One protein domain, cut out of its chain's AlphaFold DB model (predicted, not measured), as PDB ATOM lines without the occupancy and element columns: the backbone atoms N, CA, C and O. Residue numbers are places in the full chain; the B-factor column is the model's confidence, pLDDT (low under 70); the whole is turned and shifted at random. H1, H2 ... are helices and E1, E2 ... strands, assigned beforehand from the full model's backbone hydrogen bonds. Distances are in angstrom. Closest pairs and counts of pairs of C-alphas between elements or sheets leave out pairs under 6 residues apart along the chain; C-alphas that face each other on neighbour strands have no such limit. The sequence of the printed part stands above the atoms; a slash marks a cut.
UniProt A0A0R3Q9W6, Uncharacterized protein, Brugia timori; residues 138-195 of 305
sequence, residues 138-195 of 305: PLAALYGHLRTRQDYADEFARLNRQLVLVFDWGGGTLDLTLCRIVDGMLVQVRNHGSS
ATOM      1  N   PRO A 138     275.846 264.011 263.709       88.94
ATOM      2  CA  PRO A 138     274.914 264.358 264.780       88.94
ATOM      3  C   PRO A 138     274.508 265.841 264.790       88.94
ATOM      4  O   PRO A 138     273.351 266.174 265.056       88.94
ATOM      5  N   LEU A 139     275.413 266.757 264.427       87.62
ATOM      6  CA  LEU A 139     275.073 268.181 264.300       87.62
ATOM      7  C   LEU A 139     274.124 268.432 263.126       87.62
ATOM      8  O   LEU A 139     273.168 269.201 263.248       87.62
ATOM      9  N   ALA A 140     274.367 267.771 261.992       90.19
ATOM     10  CA  ALA A 140     273.491 267.850 260.833       90.19
ATOM     11  C   ALA A 140     272.098 267.275 261.140       90.19
ATOM     12  O   ALA A 140     271.099 267.853 260.710       90.19
ATOM     13  N   ALA A 141     272.026 266.188 261.915       90.00
ATOM     14  CA  ALA A 141     270.777 265.583 262.365       90.00
ATOM     15  C   ALA A 141     269.982 266.523 263.281       90.00
ATOM     16  O   ALA A 141     268.809 266.780 263.009       90.00
ATOM     17  N   LEU A 142     270.621 267.100 264.307       89.50
ATOM     18  CA  LEU A 142     269.972 268.051 265.215       89.50
ATOM     19  C   LEU A 142     269.473 269.293 264.473       89.50
ATOM     20  O   LEU A 142     268.316 269.689 264.621       89.50
ATOM     21  N   TYR A 143     270.320 269.880 263.625       87.44
ATOM     22  CA  TYR A 143     269.930 271.029 262.812       87.44
ATOM     23  C   TYR A 143     268.768 270.686 261.870       87.44
ATOM     24  O   TYR A 143     267.808 271.450 261.768       87.44
ATOM     25  N   GLY A 144     268.826 269.527 261.207       87.12
ATOM     26  CA  GLY A 144     267.759 269.034 260.339       87.12
ATOM     27  C   GLY A 144     266.437 268.863 261.087       87.12
ATOM     28  O   GLY A 144     265.417 269.383 260.638       87.12
ATOM     29  N   HIS A 145     266.464 268.208 262.250       87.75
ATOM     30  CA  HIS A 145     265.292 268.027 263.106       87.75
ATOM     31  C   HIS A 145     264.654 269.373 263.455       87.75
ATOM     32  O   HIS A 145     263.504 269.611 263.094       87.75
ATOM     33  N   LEU A 146     265.422 270.290 264.053       87.00
ATOM     34  CA  LEU A 146     264.913 271.595 264.473       87.00
ATOM     35  C   LEU A 146     264.371 272.406 263.290       87.00
ATOM     36  O   LEU A 146     263.295 272.988 263.381       87.00
ATOM     37  N   ARG A 147     265.070 272.416 262.149       83.38
ATOM     38  CA  ARG A 147     264.680 273.238 260.994       83.38
ATOM     39  C   ARG A 147     263.427 272.740 260.275       83.38
ATOM     40  O   ARG A 147     262.781 273.537 259.595       83.38
ATOM     41  N   THR A 148     263.100 271.453 260.398       83.75
ATOM     42  CA  THR A 148     261.879 270.868 259.814       83.75
ATOM     43  C   THR A 148     260.623 271.114 260.646       83.75
ATOM     44  O   THR A 148     259.517 270.889 260.152       83.75
ATOM     45  N   ARG A 149     260.768 271.611 261.877       86.38
ATOM     46  CA  ARG A 149     259.636 271.949 262.734       86.38
ATOM     47  C   ARG A 149     258.933 273.222 262.267       86.38
ATOM     48  O   ARG A 149     259.572 274.178 261.831       86.38
ATOM     49  N   GLN A 150     257.607 273.247 262.393       85.69
ATOM     50  CA  GLN A 150     256.812 274.444 262.088       85.69
ATOM     51  C   GLN A 150     257.055 275.558 263.117       85.69
ATOM     52  O   GLN A 150     257.144 276.725 262.752       85.69
ATOM     53  N   ASP A 151     257.244 275.178 264.378       88.69
ATOM     54  CA  ASP A 151     257.507 276.027 265.541       88.69
ATOM     55  C   ASP A 151     259.014 276.195 265.820       88.69
ATOM     56  O   ASP A 151     259.421 276.369 266.965       88.69
ATOM     57  N   TYR A 152     259.877 276.123 264.793       85.81
ATOM     58  CA  TYR A 152     261.334 276.056 264.999       85.81
ATOM     59  C   TYR A 152     261.890 277.203 265.860       85.81
ATOM     60  O   TYR A 152     262.817 276.977 266.631       85.81
ATOM     61  N   ALA A 153     261.351 278.420 265.730       86.38
ATOM     62  CA  ALA A 153     261.801 279.578 266.499       86.38
ATOM     63  C   ALA A 153     261.464 279.428 267.991       86.38
ATOM     64  O   ALA A 153     262.319 279.685 268.839       86.38
ATOM     65  N   ASP A 154     260.256 278.949 268.293       90.12
ATOM     66  CA  ASP A 154     259.801 278.696 269.662       90.12
ATOM     67  C   ASP A 154     260.583 277.535 270.282       90.12
ATOM     68  O   ASP A 154     261.024 277.620 271.426       90.12
ATOM     69  N   GLU A 155     260.845 276.479 269.506       89.00
ATOM     70  CA  GLU A 155     261.633 275.335 269.962       89.00
ATOM     71  C   GLU A 155     263.095 275.722 270.235       89.00
ATOM     72  O   GLU A 155     263.656 275.340 271.263       89.00
ATOM     73  N   PHE A 156     263.713 276.536 269.371       87.06
ATOM     74  CA  PHE A 156     265.057 277.071 269.616       87.06
ATOM     75  C   PHE A 156     265.106 277.955 270.867       87.06
ATOM     76  O   PHE A 156     266.082 277.895 271.615       87.06
ATOM     77  N   ALA A 157     264.067 278.760 271.109       88.06
ATOM     78  CA  ALA A 157     263.966 279.573 272.315       88.06
ATOM     79  C   ALA A 157     263.789 278.704 273.571       88.06
ATOM     80  O   ALA A 157     264.465 278.938 274.572       88.06
ATOM     81  N   ARG A 158     262.945 277.666 273.502       90.75
ATOM     82  CA  ARG A 158     262.708 276.704 274.591       90.75
ATOM     83  C   ARG A 158     263.975 275.945 274.969       90.75
ATOM     84  O   ARG A 158     264.240 275.732 276.148       90.75
ATOM     85  N   LEU A 159     264.755 275.543 273.971       90.75
ATOM     86  CA  LEU A 159     266.017 274.842 274.170       90.75
ATOM     87  C   LEU A 159     267.179 275.788 274.507       90.75
ATOM     88  O   LEU A 159     268.289 275.312 274.734       90.75
ATOM     89  N   ASN A 160     266.977 277.111 274.555       91.31
ATOM     90  CA  ASN A 160     268.071 278.035 274.840       91.31
ATOM     91  C   ASN A 160     268.690 277.743 276.217       91.31
ATOM     92  O   ASN A 160     268.000 277.602 277.225       91.31
ATOM     93  N   ARG A 161     270.020 277.667 276.237       89.38
ATOM     94  CA  ARG A 161     270.888 277.244 277.345       89.38
ATOM     95  C   ARG A 161     270.684 275.805 277.832       89.38
ATOM     96  O   ARG A 161     271.387 275.408 278.757       89.38
ATOM     97  N   GLN A 162     269.813 275.023 277.196       91.50
ATOM     98  CA  GLN A 162     269.619 273.606 277.497       91.50
ATOM     99  C   GLN A 162     270.708 272.752 276.851       91.50
ATOM    100  O   GLN A 162     271.263 273.096 275.796       91.50
ATOM    101  N   LEU A 163     270.995 271.623 277.492       91.88
ATOM    102  CA  LEU A 163     271.827 270.572 276.933       91.88
ATOM    103  C   LEU A 163     270.986 269.659 276.037       91.88
ATOM    104  O   LEU A 163     269.832 269.352 276.326       91.88
ATOM    105  N   VAL A 164     271.576 269.235 274.925       92.31
ATOM    106  CA  VAL A 164     270.964 268.313 273.969       92.31
ATOM    107  C   VAL A 164     271.987 267.245 273.627       92.31
ATOM    108  O   VAL A 164     273.040 267.551 273.067       92.31
ATOM    109  N   LEU A 165     271.674 265.992 273.945       93.25
ATOM    110  CA  LEU A 165     272.454 264.847 273.497       93.25
ATOM    111  C   LEU A 165     271.883 264.331 272.178       93.25
ATOM    112  O   LEU A 165     270.733 263.902 272.112       93.25
ATOM    113  N   VAL A 166     272.705 264.340 271.134       94.00
ATOM    114  CA  VAL A 166     272.408 263.622 269.897       94.00
ATOM    115  C   VAL A 166     273.026 262.238 269.993       94.00
ATOM    116  O   VAL A 166     274.231 262.112 270.209       94.00
ATOM    117  N   PHE A 167     272.187 261.220 269.829       93.94
ATOM    118  CA  PHE A 167     272.556 259.812 269.852       93.94
ATOM    119  C   PHE A 167     272.322 259.221 268.453       93.94
ATOM    120  O   PHE A 167     271.187 258.918 268.087       93.94
ATOM    121  N   ASP A 168     273.380 259.124 267.646       93.19
ATOM    122  CA  ASP A 168     273.319 258.653 266.258       93.19
ATOM    123  C   ASP A 168     273.880 257.229 266.149       93.19
ATOM    124  O   ASP A 168     275.092 257.019 266.121       93.19
ATOM    125  N   TRP A 169     272.987 256.232 266.136       92.75
ATOM    126  CA  TRP A 169     273.350 254.816 266.038       92.75
ATOM    127  C   TRP A 169     273.159 254.298 264.610       92.75
ATOM    128  O   TRP A 169     272.106 253.772 264.240       92.75
ATOM    129  N   GLY A 170     274.206 254.434 263.800       91.00
ATOM    130  CA  GLY A 170     274.227 254.006 262.409       91.00
ATOM    131  C   GLY A 170     274.618 252.539 262.195       91.00
ATOM    132  O   GLY A 170     274.854 251.753 263.117       91.00
ATOM    133  N   GLY A 171     274.731 252.159 260.919       88.88
ATOM    134  CA  GLY A 171     275.201 250.827 260.518       88.88
ATOM    135  C   GLY A 171     276.678 250.583 260.850       88.88
ATOM    136  O   GLY A 171     277.033 249.507 261.313       88.88
ATOM    137  N   GLY A 172     277.540 251.587 260.673       87.56
ATOM    138  CA  GLY A 172     278.984 251.441 260.905       87.56
ATOM    139  C   GLY A 172     279.482 251.980 262.247       87.56
ATOM    140  O   GLY A 172     280.482 251.486 262.763       87.56
ATOM    141  N   THR A 173     278.818 252.994 262.799       90.31
ATOM    142  CA  THR A 173     279.285 253.744 263.972       90.31
ATOM    143  C   THR A 173     278.127 254.102 264.898       90.31
ATOM    144  O   THR A 173     276.970 254.133 264.483       90.31
ATOM    145  N   LEU A 174     278.460 254.343 266.163       92.38
ATOM    146  CA  LEU A 174     277.663 255.101 267.116       92.38
ATOM    147  C   LEU A 174     278.382 256.428 267.356       92.38
ATOM    148  O   LEU A 174     279.516 256.425 267.837       92.38
ATOM    149  N   ASP A 175     277.722 257.537 267.057       93.12
ATOM    150  CA  ASP A 175     278.233 258.887 267.247       93.12
ATOM    151  C   ASP A 175     277.364 259.631 268.270       93.12
ATOM    152  O   ASP A 175     276.150 259.774 268.118       93.12
ATOM    153  N   LEU A 176     277.998 260.102 269.341       93.75
ATOM    154  CA  LEU A 176     277.387 260.876 270.412       93.75
ATOM    155  C   LEU A 176     277.920 262.303 270.376       93.75
ATOM    156  O   LEU A 176     279.133 262.529 270.397       93.75
ATOM    157  N   THR A 177     277.015 263.274 270.402       94.25
ATOM    158  CA  THR A 177     277.382 264.689 270.467       94.25
ATOM    159  C   THR A 177     276.505 265.396 271.477       94.25
ATOM    160  O   THR A 177     275.303 265.565 271.278       94.25
ATOM    161  N   LEU A 178     277.138 265.839 272.558       94.31
ATOM    162  CA  LEU A 178     276.531 266.708 273.545       94.31
ATOM    163  C   LEU A 178     276.672 268.154 273.077       94.31
ATOM    164  O   LEU A 178     277.780 268.657 272.875       94.31
ATOM    165  N   CYS A 179     275.540 268.820 272.903       93.12
ATOM    166  CA  CYS A 179     275.442 270.208 272.481       93.12
ATOM    167  C   CYS A 179     274.777 271.055 273.555       93.12
ATOM    168  O   CYS A 179     274.010 270.563 274.378       93.12
ATOM    169  N   ARG A 180     275.012 272.359 273.481       91.94
ATOM    170  CA  ARG A 180     274.233 273.382 274.161       91.94
ATOM    171  C   ARG A 180     273.711 274.362 273.127       91.94
ATOM    172  O   ARG A 180     274.465 274.798 272.259       91.94
ATOM    173  N   ILE A 181     272.438 274.718 273.216       89.69
ATOM    174  CA  ILE A 181     271.887 275.778 272.370       89.69
ATOM    175  C   ILE A 181     272.129 277.105 273.079       89.69
ATOM    176  O   ILE A 181     271.769 277.250 274.240       89.69
ATOM    177  N   VAL A 182     272.777 278.062 272.423       90.56
ATOM    178  CA  VAL A 182     273.057 279.385 272.996       90.56
ATOM    179  C   VAL A 182     272.694 280.441 271.971       90.56
ATOM    180  O   VAL A 182     273.308 280.513 270.911       90.56
ATOM    181  N   ASP A 183     271.670 281.231 272.284       86.62
ATOM    182  CA  ASP A 183     271.210 282.368 271.482       86.62
ATOM    183  C   ASP A 183     270.993 281.993 270.002       86.62
ATOM    184  O   ASP A 183     271.429 282.674 269.075       86.62
ATOM    185  N   GLY A 184     270.333 280.850 269.783       79.44
ATOM    186  CA  GLY A 184     270.030 280.320 268.450       79.44
ATOM    187  C   GLY A 184     271.177 279.562 267.771       79.44
ATOM    188  O   GLY A 184     270.999 279.063 266.661       79.44
ATOM    189  N   MET A 185     272.339 279.433 268.415       83.38
ATOM    190  CA  MET A 185     273.491 278.692 267.895       83.38
ATOM    191  C   MET A 185     273.643 277.333 268.584       83.38
ATOM    192  O   MET A 185     273.525 277.227 269.802       83.38
ATOM    193  N   LEU A 186     273.948 276.291 267.806       87.38
ATOM    194  CA  LEU A 186     274.328 274.979 268.333       87.38
ATOM    195  C   LEU A 186     275.819 275.001 268.691       87.38
ATOM    196  O   LEU A 186     276.672 275.037 267.804       87.38
ATOM    197  N   VAL A 187     276.131 274.978 269.984       88.81
ATOM    198  CA  VAL A 187     277.503 274.921 270.493       88.81
ATOM    199  C   VAL A 187     277.804 273.496 270.925       88.81
ATOM    200  O   VAL A 187     277.177 272.955 271.831       88.81
ATOM    201  N   GLN A 188     278.781 272.878 270.279       90.38
ATOM    202  CA  GLN A 188     279.223 271.542 270.643       90.38
ATOM    203  C   GLN A 188     280.011 271.586 271.962       90.38
ATOM    204  O   GLN A 188     280.991 272.321 272.071       90.38
ATOM    205  N   VAL A 189     279.603 270.782 272.944       92.44
ATOM    206  CA  VAL A 189     280.258 270.667 274.258       92.44
ATOM    207  C   VAL A 189     281.291 269.546 274.227       92.44
ATOM    208  O   VAL A 189     282.477 269.767 274.474       92.44
ATOM    209  N   ARG A 190     280.851 268.335 273.882       93.50
ATOM    210  CA  ARG A 190     281.693 267.138 273.851       93.50
ATOM    211  C   ARG A 190     281.160 266.160 272.818       93.50
ATOM    212  O   ARG A 190     279.962 266.123 272.553       93.50
ATOM    213  N   ASN A 191     282.060 265.360 272.265       91.50
ATOM    214  CA  ASN A 191     281.708 264.268 271.381       91.50
ATOM    215  C   ASN A 191     282.351 262.968 271.840       91.50
ATOM    216  O   ASN A 191     283.462 262.987 272.360       91.50
ATOM    217  N   HIS A 192     281.698 261.859 271.525       90.38
ATOM    218  CA  HIS A 192     282.244 260.519 271.654       90.38
ATOM    219  C   HIS A 192     281.781 259.697 270.447       90.38
ATOM    220  O   HIS A 192     280.642 259.816 270.023       90.38
ATOM    221  N   GLY A 193     282.648 258.863 269.877       85.81
ATOM    222  CA  GLY A 193     282.287 257.959 268.781       85.81
ATOM    223  C   GLY A 193     282.749 256.534 269.060       85.81
ATOM    224  O   GLY A 193     283.642 256.324 269.885       85.81
ATOM    225  N   SER A 194     282.132 255.552 268.407       85.69
ATOM    226  CA  SER A 194     282.662 254.195 268.348       85.69
ATOM    227  C   SER A 194     282.207 253.423 267.115       85.69
ATOM    228  O   SER A 194     281.052 253.487 266.711       85.69
ATOM    229  N   SER A 195     283.102 252.604 266.571       85.00
ATOM    230  CA  SER A 195     282.827 251.694 265.447       85.00
ATOM    231  C   SER A 195     282.566 250.244 265.875       85.00
ATOM    232  O   SER A 195     282.223 249.405 265.048       85.00
TER     233      SER A 195
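Overview. This is residues 138 to 195 of the 305 residues of an uncharacterized protein of Brugia timori (UniProt A0A0R3Q9W6). A long, twisted sheet of three antiparallel strands makes one wall, and helix H1 packs on it by its first residues, 138 to 143, while its other end slants away from the sheet. There a corner leads into the short helix H2, which sits at one end of the sheet and only grazes it. The printed part has 58 residues, with two named helices and then three named strands along the chain, H1 H2 E1 E2 E3; the sheet order is E1 - E2 - E3, and the class is mixed, helices and strands. The whole is flat, with spans of 36 by 22 by 12 A, and only just compact, close to loose, with a radius of gyration of the C-alphas of 11.9 A.

Along the chain. Begin with the sheet. Find C-alpha 163 at (271.827, 270.572, 276.933); from there E1 runs 19.2 A through residues 163 to 169. E2, residues 174 to 182, comes back over 25.4 A. E3, residues 185 to 194, spans 26.2 A and ends at C-alpha 194 at (282.662, 254.195, 268.348); it bends by 61 degrees at residue 189. Now go back to C-alpha 138 at (274.914, 264.358, 264.780), where H1, residues 138 to 148, begins its 15.4 A. H2, residues 152 to 158, follows.

Arrangement. E1, E2 and E3 form a meander, each strand the antiparallel neighbour of the one before; E1 and E3 are the edge strands. In the hairpin of E1 and E2, at 158 degrees between directions, look at N 166 and O 177, 2.9 A apart and within hydrogen-bond range. In the hairpin of E2 and E3, at 163 degrees, N 176 and O 192 are within hydrogen-bond range at 2.7 A. At the bend of E3, N 189 and N 190 are both within range of O 178, at 2.8 A and 3.2 A. H1 is on the sheet, and its closest C-alphas to E1 are those of Pro 138 and Val 166, 5.7 A apart. H2 only grazes the sheet with residues 156 to 158; the closest C-alphas of H2 and E2 are those of Phe 156 and Ile 181, 7.5 A apart. H1 and H2 only just touch, with 3 pairs of C-alphas within 8 A, and only at the corner by their link; the closest are those of Leu 146 and Tyr 152, 5.7 A. They run opposite ways at a steep tilt of 67 degrees. In H1 and H2 every O i to N i+4 pair is within hydrogen-bond range.

Size, cuts and confidence. The two C-alphas farthest apart are those of Asp 154 and Ser 195, at 35.7 A. The printed part has no cut, and the four links between named elements are tight. The mean pLDDT of the printed part is 89.4, and no printed residue is under 70.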